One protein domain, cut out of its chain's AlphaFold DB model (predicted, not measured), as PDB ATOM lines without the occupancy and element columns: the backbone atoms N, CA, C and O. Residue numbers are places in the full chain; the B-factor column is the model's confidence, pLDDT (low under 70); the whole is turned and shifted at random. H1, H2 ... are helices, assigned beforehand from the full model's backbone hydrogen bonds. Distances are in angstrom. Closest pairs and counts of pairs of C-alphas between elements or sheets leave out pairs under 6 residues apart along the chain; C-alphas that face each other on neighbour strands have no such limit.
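This is residues 55 to 67, 84 to 117, 127 to 137 and 158 to 193 of the 215 residues of an uncharacterized protein of Strongyloides papillosus (UniProt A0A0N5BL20). The long helix H2 and the helix H4 run on two sides of a shorter helix, H1, which packs on both of them, and residues 84 to 91 of H2 stick out beyond the rest. Short H3 packs on H4 near residues 173 to 177, while the chain after H4 folds back to H2, where H5 packs on residues 105 to 109. The printed part has 94 residues with five named helices, H1 to H5 in chain order, and no named strand; the class is all helix. It is only just loose, close to compact, with a radius of gyration of the C-alphas of 14.9 A, and it spans 48 by 32 by 15 A, only just flat.

H2, residues 84 to 112, is 42.3 A long, from C-alpha 84 at (243.242, 185.083, 244.057) to C-alpha 112 at (201.054, 187.298, 245.984). H1 is residues 55 to 67, 19.2 A. H4 is residues 158 to 178, 30.2 A. H3 is residues 127 to 137, 14.8 A. H5 is residues 184 to 189, 8.8 A, ending at C-alpha 189 (211.503, 184.974, 255.445).

H2 touches H1 with residues 95 to 106 alone, opposite ways at a shallow tilt of 15 degrees; the closest C-alphas, of Glu 58 and Ile 102, are 6.4 A apart. H1 touches H4, opposite ways at a shallow tilt of 22 degrees, closest at the C-alphas of Lys 60 and Lys 167, 5.4 A. H2 and H4 are apart. H5 touches H2 at a steep tilt of 49 degrees, closest at the C-alphas of Ile 105 and Cys 187, 5.5 A. H3 touches H4 at a steep tilt of 45 degrees, closest at the C-alphas of Cys 129 and Leu 177, 5.7 A. In H2, H3, H4 and H5 every O i to N i+4 pair is within hydrogen-bond range; in H1, 8 of 9 are.

The two C-alphas farthest apart, of Glu 84 and Lys 117, are 48.5 A apart. Residues 68 to 83, 118 to 126 and 138 to 157 are not printed, with C-alpha gaps of 17.0 A, 18.5 A and 26.5 A. The link from H4 to H5 is tight. Mean pLDDT of the printed part is 84.3; residues 189 to 193 are under 70.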
ATOM      1  N   ASP A  55     212.883 194.784 240.351       93.75
ATOM      2  CA  ASP A  55     213.344 194.804 238.952       93.75
ATOM      3  C   ASP A  55     214.588 195.686 238.786       93.75
ATOM      4  O   ASP A  55     215.637 195.225 238.336       93.75
ATOM      5  N   ILE A  56     214.525 196.937 239.261       93.19
ATOM      6  CA  ILE A  56     215.666 197.861 239.184       93.19
ATOM      7  C   ILE A  56     216.880 197.296 239.936       93.19
ATOM      8  O   ILE A  56     218.023 197.398 239.483       93.19
ATOM      9  N   LEU A  57     216.661 196.705 241.111       93.69
ATOM     10  CA  LEU A  57     217.729 196.118 241.913       93.69
ATOM     11  C   LEU A  57     218.374 194.910 241.219       93.69
ATOM     12  O   LEU A  57     219.600 194.765 241.277       93.69
ATOM     13  N   GLU A  58     217.572 194.063 240.578       92.50
ATOM     14  CA  GLU A  58     218.023 192.933 239.767       92.50
ATOM     15  C   GLU A  58     218.912 193.421 238.615       92.50
ATOM     16  O   GLU A  58     220.057 192.973 238.488       92.50
ATOM     17  N   ASP A  59     218.451 194.423 237.866       90.62
ATOM     18  CA  ASP A  59     219.196 195.036 236.766       90.62
ATOM     19  C   ASP A  59     220.526 195.617 237.235       90.62
ATOM     20  O   ASP A  59     221.571 195.370 236.630       90.62
ATOM     21  N   LYS A  60     220.542 196.331 238.368       88.88
ATOM     22  CA  LYS A  60     221.790 196.853 238.948       88.88
ATOM     23  C   LYS A  60     222.723 195.750 239.431       88.88
ATOM     24  O   LYS A  60     223.943 195.910 239.352       88.88
ATOM     25  N   HIS A  61     222.199 194.621 239.900       89.88
ATOM     26  CA  HIS A  61     223.019 193.451 240.202       89.88
ATOM     27  C   HIS A  61     223.642 192.849 238.935       89.88
ATOM     28  O   HIS A  61     224.853 192.600 238.928       89.88
ATOM     29  N   ARG A  62     222.860 192.666 237.862       88.44
ATOM     30  CA  ARG A  62     223.337 192.164 236.561       88.44
ATOM     31  C   ARG A  62     224.373 193.109 235.943       88.44
ATOM     32  O   ARG A  62     225.440 192.656 235.531       88.44
ATOM     33  N   GLU A  63     224.126 194.417 235.980       85.56
ATOM     34  CA  GLU A  63     225.061 195.457 235.533       85.56
ATOM     35  C   GLU A  63     226.400 195.343 236.281       85.56
ATOM     36  O   GLU A  63     227.468 195.290 235.666       85.56
ATOM     37  N   CYS A  64     226.354 195.215 237.615       84.31
ATOM     38  CA  CYS A  64     227.557 195.122 238.441       84.31
ATOM     39  C   CYS A  64     228.388 193.859 238.176       84.31
ATOM     40  O   CYS A  64     229.621 193.912 238.212       84.31
ATOM     41  N   LEU A  65     227.734 192.735 237.870       81.38
ATOM     42  CA  LEU A  65     228.406 191.483 237.514       81.38
ATOM     43  C   LEU A  65     229.229 191.614 236.227       81.38
ATOM     44  O   LEU A  65     230.315 191.036 236.142       81.38
ATOM     45  N   MET A  66     228.786 192.420 235.260       77.00
ATOM     46  CA  MET A  66     229.524 192.632 234.007       77.00
ATOM     47  C   MET A  66     230.863 193.348 234.224       77.00
ATOM     48  O   MET A  66     231.814 193.091 233.487       77.00
ATOM     49  N   TYR A  67     230.984 194.189 235.258       71.31
ATOM     50  CA  TYR A  67     232.255 194.841 235.596       71.31
ATOM     51  C   TYR A  67     233.248 193.908 236.302       71.31
ATOM     52  O   TYR A  67     234.456 194.068 236.144       71.31
ATOM     53  N   GLU A  84     244.058 184.082 244.744       70.38
ATOM     54  CA  GLU A  84     243.242 185.083 244.057       70.38
ATOM     55  C   GLU A  84     242.101 184.466 243.241       70.38
ATOM     56  O   GLU A  84     240.993 185.007 243.228       70.38
ATOM     57  N   LEU A  85     242.346 183.354 242.543       72.62
ATOM     58  CA  LEU A  85     241.316 182.646 241.782       72.62
ATOM     59  C   LEU A  85     240.233 182.062 242.700       72.62
ATOM     60  O   LEU A  85     239.049 182.191 242.383       72.62
ATOM     61  N   ALA A  86     240.609 181.493 243.850       73.94
ATOM     62  CA  ALA A  86     239.665 180.977 244.844       73.94
ATOM     63  C   ALA A  86     238.790 182.093 245.443       73.94
ATOM     64  O   ALA A  86     237.560 181.966 245.492       73.94
ATOM     65  N   LYS A  87     239.398 183.231 245.805       74.50
ATOM     66  CA  LYS A  87     238.683 184.417 246.298       74.50
ATOM     67  C   LYS A  87     237.708 184.962 245.252       74.50
ATOM     68  O   LYS A  87     236.531 185.166 245.544       74.50
ATOM     69  N   LYS A  88     238.161 185.108 244.001       72.19
ATOM     70  CA  LYS A  88     237.334 185.561 242.865       72.19
ATOM     71  C   LYS A  88     236.171 184.606 242.578       72.19
ATOM     72  O   LYS A  88     235.059 185.059 242.305       72.19
ATOM     73  N   SER A  89     236.408 183.294 242.634       74.75
ATOM     74  CA  SER A  89     235.365 182.276 242.450       74.75
ATOM     75  C   SER A  89     234.275 182.401 243.515       74.75
ATOM     76  O   SER A  89     233.088 182.499 243.192       74.75
ATOM     77  N   SER A  90     234.686 182.522 244.778       74.25
ATOM     78  CA  SER A  90     233.778 182.662 245.916       74.25
ATOM     79  C   SER A  90     232.974 183.970 245.856       74.25
ATOM     80  O   SER A  90     231.758 183.968 246.055       74.25
ATOM     81  N   GLU A  91     233.597 185.094 245.476       77.19
ATOM     82  CA  GLU A  91     232.906 186.376 245.247       77.19
ATOM     83  C   GLU A  91     231.852 186.291 244.130       77.19
ATOM     84  O   GLU A  91     230.759 186.869 244.240       77.19
ATOM     85  N   LYS A  92     232.155 185.560 243.051       78.00
ATOM     86  CA  LYS A  92     231.222 185.315 241.944       78.00
ATOM     87  C   LYS A  92     230.044 184.454 242.397       78.00
ATOM     88  O   LYS A  92     228.905 184.804 242.087       78.00
ATOM     89  N   MET A  93     230.295 183.386 243.158       79.19
ATOM     90  CA  MET A  93     229.240 182.551 243.741       79.19
ATOM     91  C   MET A  93     228.327 183.363 244.660       79.19
ATOM     92  O   MET A  93     227.112 183.361 244.472       79.19
ATOM     93  N   LEU A  94     228.892 184.150 245.578       79.50
ATOM     94  CA  LEU A  94     228.128 185.041 246.457       79.50
ATOM     95  C   LEU A  94     227.272 186.041 245.691       79.50
ATOM     96  O   LEU A  94     226.106 186.257 246.029       79.50
ATOM     97  N   SER A  95     227.825 186.633 244.638       80.50
ATOM     98  CA  SER A  95     227.079 187.564 243.796       80.50
ATOM     99  C   SER A  95     225.929 186.867 243.059       80.50
ATOM    100  O   SER A  95     224.838 187.435 242.975       80.50
ATOM    101  N   GLY A  96     226.138 185.630 242.595       82.38
ATOM    102  CA  GLY A  96     225.101 184.781 242.006       82.38
ATOM    103  C   GLY A  96     223.994 184.424 243.000       82.38
ATOM    104  O   GLY A  96     222.817 184.590 242.690       82.38
ATOM    105  N   TYR A  97     224.348 184.032 244.226       82.69
ATOM    106  CA  TYR A  97     223.368 183.756 245.282       82.69
ATOM    107  C   TYR A  97     222.530 184.985 245.638       82.69
ATOM    108  O   TYR A  97     221.324 184.863 245.854       82.69
ATOM    109  N   MET A  98     223.138 186.174 245.677       84.06
ATOM    110  CA  MET A  98     222.415 187.422 245.931       84.06
ATOM    111  C   MET A  98     221.447 187.767 244.796       84.06
ATOM    112  O   MET A  98     220.306 188.124 245.078       84.06
ATOM    113  N   LEU A  99     221.859 187.607 243.534       87.06
ATOM    114  CA  LEU A  99     220.965 187.787 242.386       87.06
ATOM    115  C   LEU A  99     219.794 186.797 242.448       87.06
ATOM    116  O   LEU A  99     218.638 187.208 242.429       87.06
ATOM    117  N   ARG A 100     220.079 185.511 242.678       86.56
ATOM    118  CA  ARG A 100     219.045 184.480 242.837       86.56
ATOM    119  C   ARG A 100     218.138 184.737 244.040       86.56
ATOM    120  O   ARG A 100     217.002 184.273 244.088       86.56
ATOM    121  N   LYS A 101     218.623 185.417 245.082       86.38
ATOM    122  CA  LYS A 101     217.789 185.861 246.207       86.38
ATOM    123  C   LYS A 101     216.776 186.907 245.752       86.38
ATOM    124  O   LYS A 101     215.611 186.755 246.094       86.38
ATOM    125  N   ILE A 102     217.210 187.903 244.985       90.19
ATOM    126  CA  ILE A 102     216.344 188.967 244.465       90.19
ATOM    127  C   ILE A 102     215.268 188.385 243.543       90.19
ATOM    128  O   ILE A 102     214.095 188.646 243.782       90.19
ATOM    129  N   GLU A 103     215.651 187.527 242.591       89.12
ATOM    130  CA  GLU A 103     214.720 186.861 241.662       89.12
ATOM    131  C   GLU A 103     213.598 186.125 242.406       89.12
ATOM    132  O   GLU A 103     212.424 186.367 242.163       89.12
ATOM    133  N   ILE A 104     213.939 185.286 243.392       88.69
ATOM    134  CA  ILE A 104     212.909 184.512 244.106       88.69
ATOM    135  C   ILE A 104     212.015 185.410 244.975       88.69
ATOM    136  O   ILE A 104     210.822 185.140 245.110       88.69
ATOM    137  N   ILE A 105     212.559 186.475 245.578       90.44
ATOM    138  CA  ILE A 105     211.729 187.434 246.325       90.44
ATOM    139  C   ILE A 105     210.746 188.116 245.373       90.44
ATOM    140  O   ILE A 105     209.567 188.205 245.699       90.44
ATOM    141  N   LYS A 106     211.211 188.546 244.199       91.75
ATOM    142  CA  LYS A 106     210.381 189.158 243.160       91.75
ATOM    143  C   LYS A 106     209.283 188.214 242.681       91.75
ATOM    144  O   LYS A 106     208.120 188.605 242.697       91.75
ATOM    145  N   ASP A 107     209.621 186.969 242.357       90.31
ATOM    146  CA  ASP A 107     208.643 185.952 241.953       90.31
ATOM    147  C   ASP A 107     207.588 185.728 243.042       90.31
ATOM    148  O   ASP A 107     206.397 185.646 242.754       90.31
ATOM    149  N   CYS A 108     208.014 185.664 244.307       90.44
ATOM    150  CA  CYS A 108     207.102 185.541 245.439       90.44
ATOM    151  C   CYS A 108     206.177 186.758 245.557       90.44
ATOM    152  O   CYS A 108     204.967 186.589 245.676       90.44
ATOM    153  N   VAL A 109     206.711 187.979 245.484       91.00
ATOM    154  CA  VAL A 109     205.906 189.205 245.570       91.00
ATOM    155  C   VAL A 109     204.902 189.264 244.422       91.00
ATOM    156  O   VAL A 109     203.721 189.447 244.682       91.00
ATOM    157  N   ASN A 110     205.336 189.027 243.183       90.38
ATOM    158  CA  ASN A 110     204.470 189.062 242.001       90.38
ATOM    159  C   ASN A 110     203.315 188.066 242.085       90.38
ATOM    160  O   ASN A 110     202.183 188.425 241.777       90.38
ATOM    161  N   LYS A 111     203.578 186.845 242.564       89.50
ATOM    162  CA  LYS A 111     202.532 185.830 242.760       89.50
ATOM    163  C   LYS A 111     201.495 186.230 243.809       89.50
ATOM    164  O   LYS A 111     200.344 185.848 243.680       89.50
ATOM    165  N   ASN A 112     201.899 186.986 244.830       87.19
ATOM    166  CA  ASN A 112     201.054 187.298 245.984       87.19
ATOM    167  C   ASN A 112     200.593 188.770 246.022       87.19
ATOM    168  O   ASN A 112     200.020 189.197 247.021       87.19
ATOM    169  N   ILE A 113     200.839 189.569 244.972       86.44
ATOM    170  CA  ILE A 113     200.468 190.998 244.939       86.44
ATOM    171  C   ILE A 113     198.957 191.187 245.091       86.44
ATOM    172  O   ILE A 113     198.534 192.082 245.808       86.44
ATOM    173  N   LEU A 114     198.150 190.341 244.449       80.94
ATOM    174  CA  LEU A 114     196.688 190.442 244.508       80.94
ATOM    175  C   LEU A 114     196.126 189.991 245.865       80.94
ATOM    176  O   LEU A 114     195.057 190.430 246.270       80.94
ATOM    177  N   GLU A 115     196.874 189.159 246.591       77.94
ATOM    178  CA  GLU A 115     196.534 188.694 247.939       77.94
ATOM    179  C   GLU A 115     197.056 189.637 249.035       77.94
ATOM    180  O   GLU A 115     196.963 189.337 250.233       77.94
ATOM    181  N   SER A 116     197.655 190.771 248.653       76.75
ATOM    182  CA  SER A 116     198.209 191.722 249.605       76.75
ATOM    183  C   SER A 116     197.084 192.333 250.441       76.75
ATOM    184  O   SER A 116     196.291 193.124 249.942       76.75
ATOM    185  N   LYS A 117     197.023 191.958 251.722       72.25
ATOM    186  CA  LYS A 117     196.093 192.528 252.707       72.25
ATOM    187  C   LYS A 117     196.641 193.802 253.337       72.25
ATOM    188  O   LYS A 117     197.853 194.055 253.265       72.25
ATOM    189  N   ASP A 127     204.649 207.301 255.377       90.12
ATOM    190  CA  ASP A 127     205.243 208.516 254.795       90.12
ATOM    191  C   ASP A 127     206.613 208.250 254.160       90.12
ATOM    192  O   ASP A 127     206.937 208.770 253.093       90.12
ATOM    193  N   LYS A 128     207.448 207.420 254.800       90.94
ATOM    194  CA  LYS A 128     208.756 207.054 254.245       90.94
ATOM    195  C   LYS A 128     208.616 206.297 252.925       90.94
ATOM    196  O   LYS A 128     209.404 206.540 252.016       90.94
ATOM    197  N   CYS A 129     207.656 205.384 252.822       91.38
ATOM    198  CA  CYS A 129     207.417 204.631 251.596       91.38
ATOM    199  C   CYS A 129     206.844 205.518 250.489       91.38
ATOM    200  O   CYS A 129     207.348 205.453 249.371       91.38
ATOM    201  N   TYR A 130     205.911 206.419 250.810       91.00
ATOM    202  CA  TYR A 130     205.431 207.416 249.849       91.00
ATOM    203  C   TYR A 130     206.552 208.311 249.328       91.00
ATOM    204  O   TYR A 130     206.713 208.424 248.120       91.00
ATOM    205  N   LYS A 131     207.423 208.831 250.202       91.31
ATOM    206  CA  LYS A 131     208.585 209.634 249.777       91.31
ATOM    207  C   LYS A 131     209.511 208.897 248.812       91.31
ATOM    208  O   LYS A 131     210.129 209.527 247.960       91.31
ATOM    209  N   ILE A 132     209.665 207.581 248.968       90.94
ATOM    210  CA  ILE A 132     210.459 206.762 248.041       90.94
ATOM    211  C   ILE A 132     209.740 206.655 246.695       90.94
ATOM    212  O   ILE A 132     210.376 206.848 245.660       90.94
ATOM    213  N   ILE A 133     208.437 206.372 246.713       91.12
ATOM    214  CA  ILE A 133     207.603 206.260 245.513       91.12
ATOM    215  C   ILE A 133     207.611 207.577 244.731       91.12
ATOM    216  O   ILE A 133     207.987 207.594 243.562       91.12
ATOM    217  N   GLU A 134     207.291 208.690 245.385       90.00
ATOM    218  CA  GLU A 134     207.259 210.015 244.764       90.00
ATOM    219  C   GLU A 134     208.604 210.377 244.135       90.00
ATOM    220  O   GLU A 134     208.678 210.731 242.959       90.00
ATOM    221  N   ARG A 135     209.690 210.228 244.901       88.75
ATOM    222  CA  ARG A 135     211.022 210.673 244.482       88.75
ATOM    223  C   ARG A 135     211.629 209.835 243.359       88.75
ATOM    224  O   ARG A 135     212.426 210.372 242.598       88.75
ATOM    225  N   TYR A 136     211.343 208.535 243.311       88.06
ATOM    226  CA  TYR A 136     212.074 207.610 242.436       88.06
ATOM    227  C   TYR A 136     211.213 206.877 241.411       88.06
ATOM    228  O   TYR A 136     211.785 206.243 240.532       88.06
ATOM    229  N   PHE A 137     209.884 206.932 241.527       85.62
ATOM    230  CA  PHE A 137     208.979 206.190 240.647       85.62
ATOM    231  C   PHE A 137     207.846 207.030 240.042       85.62
ATOM    232  O   PHE A 137     207.280 206.599 239.044       85.62
ATOM    233  N   ARG A 158     236.440 203.515 238.633       76.25
ATOM    234  CA  ARG A 158     235.410 204.498 238.984       76.25
ATOM    235  C   ARG A 158     233.999 204.023 238.620       76.25
ATOM    236  O   ARG A 158     233.084 204.234 239.416       76.25
ATOM    237  N   GLN A 159     233.814 203.362 237.477       78.38
ATOM    238  CA  GLN A 159     232.521 202.803 237.059       78.38
ATOM    239  C   GLN A 159     232.092 201.639 237.959       78.38
ATOM    240  O   GLN A 159     230.948 201.610 238.405       78.38
ATOM    241  N   ILE A 160     233.020 200.758 238.347       79.06
ATOM    242  CA  ILE A 160     232.742 199.651 239.284       79.06
ATOM    243  C   ILE A 160     232.275 200.191 240.640       79.06
ATOM    244  O   ILE A 160     231.270 199.746 241.200       79.06
ATOM    245  N   ARG A 161     232.987 201.198 241.167       82.25
ATOM    246  CA  ARG A 161     232.637 201.840 242.440       82.25
ATOM    247  C   ARG A 161     231.274 202.524 242.364       82.25
ATOM    248  O   ARG A 161     230.499 202.417 243.313       82.25
ATOM    249  N   ARG A 162     230.968 203.201 241.251       84.81
ATOM    250  CA  ARG A 162     229.644 203.792 241.001       84.81
ATOM    251  C   ARG A 162     228.561 202.717 240.965       84.81
ATOM    252  O   ARG A 162     227.597 202.851 241.709       84.81
ATOM    253  N   CYS A 163     228.760 201.626 240.225       86.12
ATOM    254  CA  CYS A 163     227.789 200.532 240.159       86.12
ATOM    255  C   CYS A 163     227.482 199.969 241.551       86.12
ATOM    256  O   CYS A 163     226.326 199.916 241.967       86.12
ATOM    257  N   ASN A 164     228.515 199.638 242.332       85.38
ATOM    258  CA  ASN A 164     228.327 199.104 243.681       85.38
ATOM    259  C   ASN A 164     227.618 200.090 244.624       85.38
ATOM    260  O   ASN A 164     226.803 199.660 245.443       85.38
ATOM    261  N   LYS A 165     227.881 201.401 244.501       88.81
ATOM    262  CA  LYS A 165     227.147 202.437 245.248       88.81
ATOM    263  C   LYS A 165     225.670 202.466 244.853       88.81
ATOM    264  O   LYS A 165     224.822 202.424 245.740       88.81
ATOM    265  N   THR A 166     225.368 202.477 243.558       89.38
ATOM    266  CA  THR A 166     223.993 202.495 243.035       89.38
ATOM    267  C   THR A 166     223.221 201.237 243.429       89.38
ATOM    268  O   THR A 166     222.105 201.328 243.928       89.38
ATOM    269  N   LYS A 167     223.842 200.059 243.319       90.62
ATOM    270  CA  LYS A 167     223.281 198.781 243.779       90.62
ATOM    271  C   LYS A 167     222.944 198.807 245.273       90.62
ATOM    272  O   LYS A 167     221.839 198.450 245.671       90.62
ATOM    273  N   LYS A 168     223.876 199.276 246.117       90.69
ATOM    274  CA  LYS A 168     223.659 199.410 247.570       90.69
ATOM    275  C   LYS A 168     222.554 200.417 247.893       90.69
ATOM    276  O   LYS A 168     221.824 200.225 248.862       90.69
ATOM    277  N   PHE A 169     222.450 201.489 247.114       93.62
ATOM    278  CA  PHE A 169     221.382 202.471 247.244       93.62
ATOM    279  C   PHE A 169     220.014 201.830 246.980       93.62
ATOM    280  O   PHE A 169     219.164 201.868 247.866       93.62
ATOM    281  N   TRP A 170     219.837 201.165 245.835       94.06
ATOM    282  CA  TRP A 170     218.572 200.509 245.491       94.06
ATOM    283  C   TRP A 170     218.193 199.419 246.484       94.06
ATOM    284  O   TRP A 170     217.048 199.371 246.918       94.06
ATOM    285  N   PHE A 171     219.163 198.640 246.967       92.94
ATOM    286  CA  PHE A 171     218.920 197.649 248.016       92.94
ATOM    287  C   PHE A 171     218.250 198.267 249.257       92.94
ATOM    288  O   PHE A 171     217.280 197.723 249.779       92.94
ATOM    289  N   LYS A 172     218.721 199.440 249.706       93.38
ATOM    290  CA  LYS A 172     218.132 200.154 250.851       93.38
ATOM    291  C   LYS A 172     216.727 200.687 250.565       93.38
ATOM    292  O   LYS A 172     215.898 200.706 251.479       93.38
ATOM    293  N   GLN A 173     216.465 201.135 249.335       93.94
ATOM    294  CA  GLN A 173     215.134 201.606 248.947       93.94
ATOM    295  C   GLN A 173     214.142 200.445 248.920       93.94
ATOM    296  O   GLN A 173     213.111 200.518 249.586       93.94
ATOM    297  N   CYS A 174     214.503 199.331 248.281       93.69
ATOM    298  CA  CYS A 174     213.632 198.162 248.209       93.69
ATOM    299  C   CYS A 174     213.397 197.552 249.593       93.69
ATOM    300  O   CYS A 174     212.272 197.192 249.906       93.69
ATOM    301  N   GLN A 175     214.403 197.527 250.475       92.44
ATOM    302  CA  GLN A 175     214.215 197.098 251.867       92.44
ATOM    303  C   GLN A 175     213.293 198.037 252.666       92.44
ATOM    304  O   GLN A 175     212.634 197.623 253.618       92.44
ATOM    305  N   SER A 176     213.265 199.328 252.334       92.12
ATOM    306  CA  SER A 176     212.328 200.254 252.972       92.12
ATOM    307  C   SER A 176     210.902 200.003 252.478       92.12
ATOM    308  O   SER A 176     210.000 199.930 253.309       92.12
ATOM    309  N   LEU A 177     210.720 199.789 251.170       92.00
ATOM    310  CA  LEU A 177     209.428 199.453 250.559       92.00
ATOM    311  C   LEU A 177     208.905 198.074 250.980       92.00
ATOM    312  O   LEU A 177     207.707 197.931 251.212       92.00
ATOM    313  N   SER A 178     209.778 197.080 251.184       92.12
ATOM    314  CA  SER A 178     209.372 195.733 251.615       92.12
ATOM    315  C   SER A 178     208.645 195.737 252.959       92.12
ATOM    316  O   SER A 178     207.777 194.909 253.208       92.12
ATOM    317  N   ARG A 179     208.941 196.723 253.816       90.19
ATOM    318  CA  ARG A 179     208.275 196.921 255.113       90.19
ATOM    319  C   ARG A 179     206.885 197.547 255.001       90.19
ATOM    320  O   ARG A 179     206.187 197.576 256.014       90.19
ATOM    321  N   CYS A 180     206.538 198.080 253.834       90.25
ATOM    322  CA  CYS A 180     205.225 198.631 253.516       90.25
ATOM    323  C   CYS A 180     204.371 197.675 252.678       90.25
ATOM    324  O   CYS A 180     203.177 197.898 252.537       90.25
ATOM    325  N   CYS A 181     204.962 196.597 252.165       90.50
ATOM    326  CA  CYS A 181     204.250 195.544 251.461       90.50
ATOM    327  C   CYS A 181     203.920 194.383 252.417       90.50
ATOM    328  O   CYS A 181     204.826 193.817 253.037       90.50
ATOM    329  N   SER A 182     202.647 193.984 252.520       87.94
ATOM    330  CA  SER A 182     202.190 192.891 253.407       87.94
ATOM    331  C   SER A 182     202.877 191.563 253.134       87.94
ATOM    332  O   SER A 182     203.215 190.829 254.067       87.94
ATOM    333  N   VAL A 183     203.135 191.267 251.864       87.19
ATOM    334  CA  VAL A 183     203.809 190.032 251.449       87.19
ATOM    335  C   VAL A 183     205.333 190.157 251.479       87.19
ATOM    336  O   VAL A 183     206.026 189.142 251.469       87.19
ATOM    337  N   GLY A 184     205.879 191.371 251.623       85.00
ATOM    338  CA  GLY A 184     207.320 191.638 251.580       85.00
ATOM    339  C   GLY A 184     208.101 190.842 252.625       85.00
ATOM    340  O   GLY A 184     209.009 190.087 252.282       85.00
ATOM    341  N   LYS A 185     207.696 190.912 253.901       81.50
ATOM    342  CA  LYS A 185     208.339 190.127 254.972       81.50
ATOM    343  C   LYS A 185     208.188 188.617 254.779       81.50
ATOM    344  O   LYS A 185     209.140 187.883 255.022       81.50
ATOM    345  N   LYS A 186     207.014 188.144 254.345       82.44
ATOM    346  CA  LYS A 186     206.766 186.711 254.111       82.44
ATOM    347  C   LYS A 186     207.676 186.177 253.002       82.44
ATOM    348  O   LYS A 186     208.324 185.150 253.188       82.44
ATOM    349  N   CYS A 187     207.808 186.923 251.907       84.69
ATOM    350  CA  CYS A 187     208.694 186.593 250.797       84.69
ATOM    351  C   CYS A 187     210.187 186.700 251.154       84.69
ATOM    352  O   CYS A 187     211.004 185.954 250.613       84.69
ATOM    353  N   GLU A 188     210.571 187.573 252.090       79.50
ATOM    354  CA  GLU A 188     211.938 187.623 252.625       79.50
ATOM    355  C   GLU A 188     212.256 186.417 253.538       79.50
ATOM    356  O   GLU A 188     213.335 185.834 253.418       79.50
ATOM    357  N   ILE A 189     211.320 186.018 254.414       64.50
ATOM    358  CA  ILE A 189     211.503 184.974 255.445       64.50
ATOM    359  C   ILE A 189     211.352 183.555 254.879       64.50
ATOM    360  O   ILE A 189     212.171 182.690 255.195       64.50
ATOM    361  N   GLY A 190     210.369 183.304 254.005       54.81
ATOM    362  CA  GLY A 190     210.149 181.992 253.371       54.81
ATOM    363  C   GLY A 190     211.347 181.504 252.543       54.81
ATOM    364  O   GLY A 190     211.516 180.313 252.311       54.81
ATOM    365  N   ASN A 191     212.241 182.427 252.182       57.72
ATOM    366  CA  ASN A 191     213.481 182.171 251.457       57.72
ATOM    367  C   ASN A 191     214.734 182.070 252.348       57.72
ATOM    368  O   ASN A 191     215.827 181.840 251.825       57.72
ATOM    369  N   GLY A 192     214.607 182.266 253.666       54.38
ATOM    370  CA  GLY A 192     215.728 182.332 254.610       54.38
ATOM    371  C   GLY A 192     216.404 180.982 254.846       54.38
ATOM    372  O   GLY A 192     217.606 180.850 254.620       54.38
ATOM    373  N   LYS A 193     215.630 179.944 255.196       52.16
ATOM    374  CA  LYS A 193     216.179 178.667 255.698       52.16
ATOM    375  C   LYS A 193     217.067 177.911 254.698       52.16
ATOM    376  O   LYS A 193     218.080 177.352 255.102       52.16
TER     377      LYS A 193